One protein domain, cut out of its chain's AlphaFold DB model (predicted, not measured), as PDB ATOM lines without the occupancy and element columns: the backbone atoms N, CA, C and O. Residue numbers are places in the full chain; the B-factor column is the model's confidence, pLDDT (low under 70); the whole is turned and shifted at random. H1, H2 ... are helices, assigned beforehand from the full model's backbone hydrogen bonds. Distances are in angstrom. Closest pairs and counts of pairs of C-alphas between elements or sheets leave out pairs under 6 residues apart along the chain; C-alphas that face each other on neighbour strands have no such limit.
ATOM      1  N   ILE A 208     -14.027   2.514   7.777       84.69
ATOM      2  CA  ILE A 208     -13.407   1.275   7.287       84.69
ATOM      3  C   ILE A 208     -12.068   1.573   6.605       84.69
ATOM      4  O   ILE A 208     -11.086   0.897   6.905       84.69
ATOM      5  N   HIS A 209     -11.990   2.598   5.752       82.56
ATOM      6  CA  HIS A 209     -10.723   3.013   5.142       82.56
ATOM      7  C   HIS A 209      -9.684   3.394   6.200       82.56
ATOM      8  O   HIS A 209      -8.573   2.869   6.167       82.56
ATOM      9  N   GLY A 210     -10.066   4.187   7.206       84.56
ATOM     10  CA  GLY A 210      -9.170   4.538   8.311       84.56
ATOM     11  C   GLY A 210      -8.727   3.337   9.161       84.56
ATOM     12  O   GLY A 210      -7.621   3.337   9.703       84.56
ATOM     13  N   LEU A 211      -9.550   2.287   9.278       90.12
ATOM     14  CA  LEU A 211      -9.147   1.034   9.928       90.12
ATOM     15  C   LEU A 211      -8.140   0.246   9.079       90.12
ATOM     16  O   LEU A 211      -7.183  -0.289   9.633       90.12
ATOM     17  N   ILE A 212      -8.326   0.195   7.757       89.62
ATOM     18  CA  ILE A 212      -7.396  -0.470   6.831       89.62
ATOM     19  C   ILE A 212      -6.038   0.241   6.829       89.62
ATOM     20  O   ILE A 212      -5.005  -0.423   6.909       89.62
ATOM     21  N   GLU A 213      -6.030   1.574   6.791       87.62
ATOM     22  CA  GLU A 213      -4.804   2.380   6.854       87.62
ATOM     23  C   GLU A 213      -4.047   2.130   8.163       87.62
ATOM     24  O   GLU A 213      -2.877   1.757   8.133       87.62
ATOM     25  N   ASN A 214      -4.734   2.199   9.309       91.25
ATOM     26  CA  ASN A 214      -4.112   1.907  10.603       91.25
ATOM     27  C   ASN A 214      -3.580   0.470  10.699       91.25
ATOM     28  O   ASN A 214      -2.504   0.258  11.254       91.25
ATOM     29  N   ALA A 215      -4.306  -0.522  10.172       91.62
ATOM     30  CA  ALA A 215      -3.844  -1.910  10.155       91.62
ATOM     31  C   ALA A 215      -2.592  -2.080   9.280       91.62
ATOM     32  O   ALA A 215      -1.658  -2.789   9.658       91.62
ATOM     33  N   THR A 216      -2.544  -1.384   8.141       93.06
ATOM     34  CA  THR A 216      -1.379  -1.369   7.247       93.06
ATOM     35  C   THR A 216      -0.172  -0.725   7.936       93.06
ATOM     36  O   THR A 216       0.912  -1.311   7.955       93.06
ATOM     37  N   ASP A 217      -0.370   0.418   8.598       91.56
ATOM     38  CA  ASP A 217       0.670   1.114   9.364       91.56
ATOM     39  C   ASP A 217       1.185   0.280  10.545       91.56
ATOM     40  O   ASP A 217       2.384   0.267  10.838       91.56
ATOM     41  N   GLN A 218       0.294  -0.438  11.236       91.81
ATOM     42  CA  GLN A 218       0.669  -1.361  12.307       91.81
ATOM     43  C   GLN A 218       1.495  -2.534  11.778       91.81
ATOM     44  O   GLN A 218       2.521  -2.850  12.378       91.81
ATOM     45  N   SER A 219       1.102  -3.135  10.648       92.56
ATOM     46  CA  SER A 219       1.873  -4.211  10.012       92.56
ATOM     47  C   SER A 219       3.283  -3.741   9.657       92.56
ATOM     48  O   SER A 219       4.257  -4.395  10.019       92.56
ATOM     49  N   HIS A 220       3.407  -2.552   9.061       91.19
ATOM     50  CA  HIS A 220       4.707  -1.973   8.728       91.19
ATOM     51  C   HIS A 220       5.578  -1.739   9.977       91.19
ATOM     52  O   HIS A 220       6.773  -2.031   9.972       91.19
ATOM     53  N   LYS A 221       5.001  -1.244  11.081       89.88
ATOM     54  CA  LYS A 221       5.738  -1.079  12.349       89.88
ATOM     55  C   LYS A 221       6.215  -2.415  12.921       89.88
ATOM     56  O   LYS A 221       7.339  -2.475  13.417       89.88
ATOM     57  N   ILE A 222       5.399  -3.468  12.839       92.94
ATOM     58  CA  ILE A 222       5.780  -4.818  13.280       92.94
ATOM     59  C   ILE A 222       6.958  -5.332  12.447       92.94
ATOM     60  O   ILE A 222       7.942  -5.785  13.029       92.94
ATOM     61  N   ASP A 223       6.913  -5.188  11.122       90.12
ATOM     62  CA  ASP A 223       8.004  -5.618  10.237       90.12
ATOM     63  C   ASP A 223       9.322  -4.899  10.567       90.12
ATOM     64  O   ASP A 223      10.380  -5.528  10.667       90.12
ATOM     65  N   VAL A 224       9.259  -3.587  10.826       91.75
ATOM     66  CA  VAL A 224      10.420  -2.791  11.257       91.75
ATOM     67  C   VAL A 224      10.958  -3.266  12.613       91.75
ATOM     68  O   VAL A 224      12.171  -3.408  12.771       91.75
ATOM     69  N   MET A 225      10.086  -3.546  13.588       88.25
ATOM     70  CA  MET A 225      10.500  -4.070  14.896       88.25
ATOM     71  C   MET A 225      11.157  -5.449  14.776       88.25
ATOM     72  O   MET A 225      12.195  -5.683  15.393       88.25
ATOM     73  N   VAL A 226      10.599  -6.347  13.958       88.56
ATOM     74  CA  VAL A 226      11.173  -7.675  13.693       88.56
ATOM     75  C   VAL A 226      12.552  -7.548  13.042       88.56
ATOM     76  O   VAL A 226      13.494  -8.217  13.466       88.56
ATOM     77  N   ALA A 227      12.714  -6.652  12.063       85.56
ATOM     78  CA  ALA A 227      14.005  -6.402  11.427       85.56
ATOM     79  C   ALA A 227      15.057  -5.870  12.419       85.56
ATOM     80  O   ALA A 227      16.194  -6.351  12.425       85.56
ATOM     81  N   ALA A 228      14.680  -4.928  13.289       87.12
ATOM     82  CA  ALA A 228      15.567  -4.385  14.318       87.12
ATOM     83  C   ALA A 228      15.974  -5.445  15.359       87.12
ATOM     84  O   ALA A 228      17.148  -5.535  15.720       87.12
ATOM     85  N   LEU A 229      15.031  -6.287  15.799       84.38
ATOM     86  CA  LEU A 229      15.307  -7.397  16.717       84.38
ATOM     87  C   LEU A 229      16.267  -8.422  16.102       84.38
ATOM     88  O   LEU A 229      17.192  -8.866  16.778       84.38
ATOM     89  N   ASN A 230      16.099  -8.751  14.818       81.94
ATOM     90  CA  ASN A 230      17.008  -9.656  14.109       81.94
ATOM     91  C   ASN A 230      18.425  -9.073  13.988       81.94
ATOM     92  O   ASN A 230      19.400  -9.793  14.198       81.94
ATOM     93  N   GLN A 231      18.560  -7.774  13.694       81.38
ATOM     94  CA  GLN A 231      19.869  -7.108  13.665       81.38
ATOM     95  C   GLN A 231      20.541  -7.097  15.042       81.38
ATOM     96  O   GLN A 231      21.737  -7.375  15.141       81.38
ATOM     97  N   LEU A 232      19.779  -6.816  16.103       80.00
ATOM     98  CA  LEU A 232      20.286  -6.857  17.472       80.00
ATOM     99  C   LEU A 232      20.728  -8.275  17.862       80.00
ATOM    100  O   LEU A 232      21.807  -8.442  18.426       80.00
ATOM    101  N   GLY A 233      19.936  -9.294  17.512       75.94
ATOM    102  CA  GLY A 233      20.284 -10.702  17.713       75.94
ATOM    103  C   GLY A 233      21.590 -11.084  17.012       75.94
ATOM    104  O   GLY A 233      22.501 -11.597  17.658       75.94
ATOM    105  N   ALA A 234      21.731 -10.737  15.729       76.81
ATOM    106  CA  ALA A 234      22.952 -10.987  14.963       76.81
ATOM    107  C   ALA A 234      24.181 -10.266  15.553       76.81
ATOM    108  O   ALA A 234      25.285 -10.810  15.563       76.81
ATOM    109  N   HIS A 235      23.999  -9.052  16.081       76.81
ATOM    110  CA  HIS A 235      25.067  -8.308  16.747       76.81
ATOM    111  C   HIS A 235      25.513  -8.976  18.060       76.81
ATOM    112  O   HIS A 235      26.710  -9.075  18.326       76.81
ATOM    113  N   LEU A 236      24.565  -9.476  18.860       70.56
ATOM    114  CA  LEU A 236      24.846 -10.192  20.109       70.56
ATOM    115  C   LEU A 236      25.528 -11.549  19.868       70.56
ATOM    116  O   LEU A 236      26.435 -11.914  20.617       70.56
ATOM    117  N   GLU A 237      25.146 -12.271  18.811       70.88
ATOM    118  CA  GLU A 237      25.831 -13.500  18.386       70.88
ATOM    119  C   GLU A 237      27.275 -13.218  17.943       70.88
ATOM    120  O   GLU A 237      28.199 -13.927  18.352       70.88
ATOM    121  N   ALA A 238      27.495 -12.143  17.178       69.12
ATOM    122  CA  ALA A 238      28.825 -11.733  16.723       69.12
ATOM    123  C   ALA A 238      29.766 -11.310  17.869       69.12
ATOM    124  O   ALA A 238      30.981 -11.465  17.755       69.12
ATOM    125  N   LEU A 239      29.223 -10.812  18.985       68.50
ATOM    126  CA  LEU A 239      29.976 -10.451  20.194       68.50
ATOM    127  C   LEU A 239      30.388 -11.661  21.054       68.50
ATOM    128  O   LEU A 239      31.032 -11.482  22.087       68.50
ATOM    129  N   GLY A 240      30.048 -12.889  20.648       59.28
ATOM    130  CA  GLY A 240      30.442 -14.097  21.371       59.28
ATOM    131  C   GLY A 240      29.747 -14.244  22.726       59.28
ATOM    132  O   GLY A 240      30.324 -14.813  23.653       59.28
ATOM    133  N   ALA A 241      28.514 -13.741  22.857       55.75
ATOM    134  CA  ALA A 241      27.700 -13.858  24.064       55.75
ATOM    135  C   ALA A 241      27.216 -15.305  24.282       55.75
ATOM    136  O   ALA A 241      26.032 -15.630  24.184       55.75
ATOM    137  N   SER A 242      28.136 -16.214  24.607       52.53
ATOM    138  CA  SER A 242      27.776 -17.514  25.158       52.53
ATOM    139  C   SER A 242      27.193 -17.285  26.558       52.53
ATOM    140  O   SER A 242      27.945 -17.084  27.511       52.53
ATOM    141  N   LYS A 243      25.858 -17.341  26.652       58.00
ATOM    142  CA  LYS A 243      24.982 -17.080  27.818       58.00
ATOM    143  C   LYS A 243      24.486 -15.636  27.928       58.00
ATOM    144  O   LYS A 243      24.868 -14.894  28.824       58.00
ATOM    145  N   ILE A 244      23.536 -15.286  27.066       59.41
ATOM    146  CA  ILE A 244      22.565 -14.233  27.380       59.41
ATOM    147  C   ILE A 244      21.712 -14.737  28.556       59.41
ATOM    148  O   ILE A 244      21.053 -15.775  28.445       59.41
ATOM    149  N   ASP A 245      21.749 -14.045  29.698       61.41
ATOM    150  CA  ASP A 245      20.935 -14.398  30.861       61.41
ATOM    151  C   ASP A 245      19.462 -14.056  30.591       61.41
ATOM    152  O   ASP A 245      19.030 -12.903  30.597       61.41
ATOM    153  N   THR A 246      18.663 -15.092  30.337       58.25
ATOM    154  CA  THR A 246      17.216 -14.986  30.093       58.25
ATOM    155  C   THR A 246      16.439 -14.303  31.232       58.25
ATOM    156  O   THR A 246      15.294 -13.893  31.021       58.25
ATOM    157  N   ALA A 247      17.033 -14.152  32.424       56.69
ATOM    158  CA  ALA A 247      16.446 -13.413  33.536       56.69
ATOM    159  C   ALA A 247      16.428 -11.887  33.309       56.69
ATOM    160  O   ALA A 247      15.425 -11.249  33.638       56.69
ATOM    161  N   GLU A 248      17.467 -11.303  32.702       59.16
ATOM    162  CA  GLU A 248      17.530  -9.855  32.429       59.16
ATOM    163  C   GLU A 248      16.550  -9.435  31.328       59.16
ATOM    164  O   GLU A 248      15.824  -8.453  31.482       59.16
ATOM    165  N   LEU A 249      16.432 -10.236  30.264       59.44
ATOM    166  CA  LEU A 249      15.458 -10.008  29.187       59.44
ATOM    167  C   LEU A 249      14.008 -10.053  29.689       59.44
ATOM    168  O   LEU A 249      13.181  -9.244  29.271       59.44
ATOM    169  N   ARG A 250      13.692 -10.958  30.628       61.91
ATOM    170  CA  ARG A 250      12.364 -11.003  31.269       61.91
ATOM    171  C   ARG A 250      12.103  -9.797  32.164       61.91
ATOM    172  O   ARG A 250      10.949  -9.390  32.279       61.91
ATOM    173  N   LYS A 251      13.137  -9.235  32.794       62.56
ATOM    174  CA  LYS A 251      13.015  -8.030  33.623       62.56
ATOM    175  C   LYS A 251      12.742  -6.794  32.759       62.56
ATOM    176  O   LYS A 251      11.798  -6.068  33.045       62.56
ATOM    177  N   LEU A 252      13.474  -6.645  31.653       59.72
ATOM    178  CA  LEU A 252      13.280  -5.563  30.684       59.72
ATOM    179  C   LEU A 252      11.903  -5.639  30.000       59.72
ATOM    180  O   LEU A 252      11.224  -4.630  29.845       59.72
ATOM    181  N   GLY A 253      11.451  -6.849  29.648       58.75
ATOM    182  CA  GLY A 253      10.114  -7.062  29.086       58.75
ATOM    183  C   GLY A 253       8.988  -6.671  30.048       58.75
ATOM    184  O   GLY A 253       7.968  -6.161  29.600       58.75
ATOM    185  N   LYS A 254       9.190  -6.851  31.360       62.28
ATOM    186  CA  LYS A 254       8.245  -6.421  32.400       62.28
ATOM    187  C   LYS A 254       8.190  -4.898  32.536       62.28
ATOM    188  O   LYS A 254       7.103  -4.344  32.596       62.28
ATOM    189  N   GLU A 255       9.341  -4.228  32.513       58.84
ATOM    190  CA  GLU A 255       9.417  -2.762  32.611       58.84
ATOM    191  C   GLU A 255       8.767  -2.051  31.412       58.84
ATOM    192  O   GLU A 255       8.158  -1.001  31.586       58.84
ATOM    193  N   ILE A 256       8.826  -2.641  30.213       55.03
ATOM    194  CA  ILE A 256       8.147  -2.113  29.015       55.03
ATOM    195  C   ILE A 256       6.626  -2.344  29.065       55.03
ATOM    196  O   ILE A 256       5.874  -1.581  28.471       55.03
ATOM    197  N   GLN A 257       6.161  -3.390  29.755       47.38
ATOM    198  CA  GLN A 257       4.735  -3.724  29.878       47.38
ATOM    199  C   GLN A 257       4.002  -2.879  30.932       47.38
ATOM    200  O   GLN A 257       2.778  -2.772  30.877       47.38
ATOM    201  N   ASP A 258       4.755  -2.304  31.874       49.53
ATOM    202  CA  ASP A 258       4.259  -1.459  32.963       49.53
ATOM    203  C   ASP A 258       4.297   0.058  32.624       49.53
ATOM    204  O   ASP A 258       3.894   0.876  33.457       49.53
ATOM    205  N   MET A 259       4.754   0.438  31.418       41.75
ATOM    206  CA  MET A 259       4.691   1.801  30.845       41.75
ATOM    207  C   MET A 259       3.478   1.989  29.930       41.75
ATOM    208  O   MET A 259       2.877   3.086  29.996       41.75
TER     209      MET A 259
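What this domain is: This is residues 208 to 259 of the 259 residues of the protein "Serine acetyltransferase" of Pandoraea anhela (UniProt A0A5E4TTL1). A long helix, H1, and a shorter one, H2, make an open hook: residues 239 to 245 turn the backbone round and H2 heads back on H1's side of the bend, with an empty gap between the two helices. The printed part has 52 residues with two named helices, H1 then H2, and no named strand; the class is all helix. It is extended, with a radius of gyration of the C-alphas of 15.8 A, and flat, spanning 48 by 27 by 11 A.

Where its parts are: Find C-alpha 208 at (-13.407, 1.275, 7.287); from there H1, residues 208 to 238, runs 45.2 A to C-alpha 238 at (28.825, -11.733, 16.723). H2, residues 246 to 257, runs 16.8 A and ends at C-alpha 257 at (4.735, -3.724, 29.878).

How they stand to each other: H1 and H2 are apart, with no C-alpha of one within 8 A of the other. In both helices every O i to N i+4 pair is within hydrogen-bond range.

The domain as a whole: Look at Ile 208 and Ser 242, whose C-alphas are the two farthest apart, 48.7 A. The link from H1 to H2 is short, and the printed part has no cut. In the model, residues 238 to 259 have pLDDT under 70.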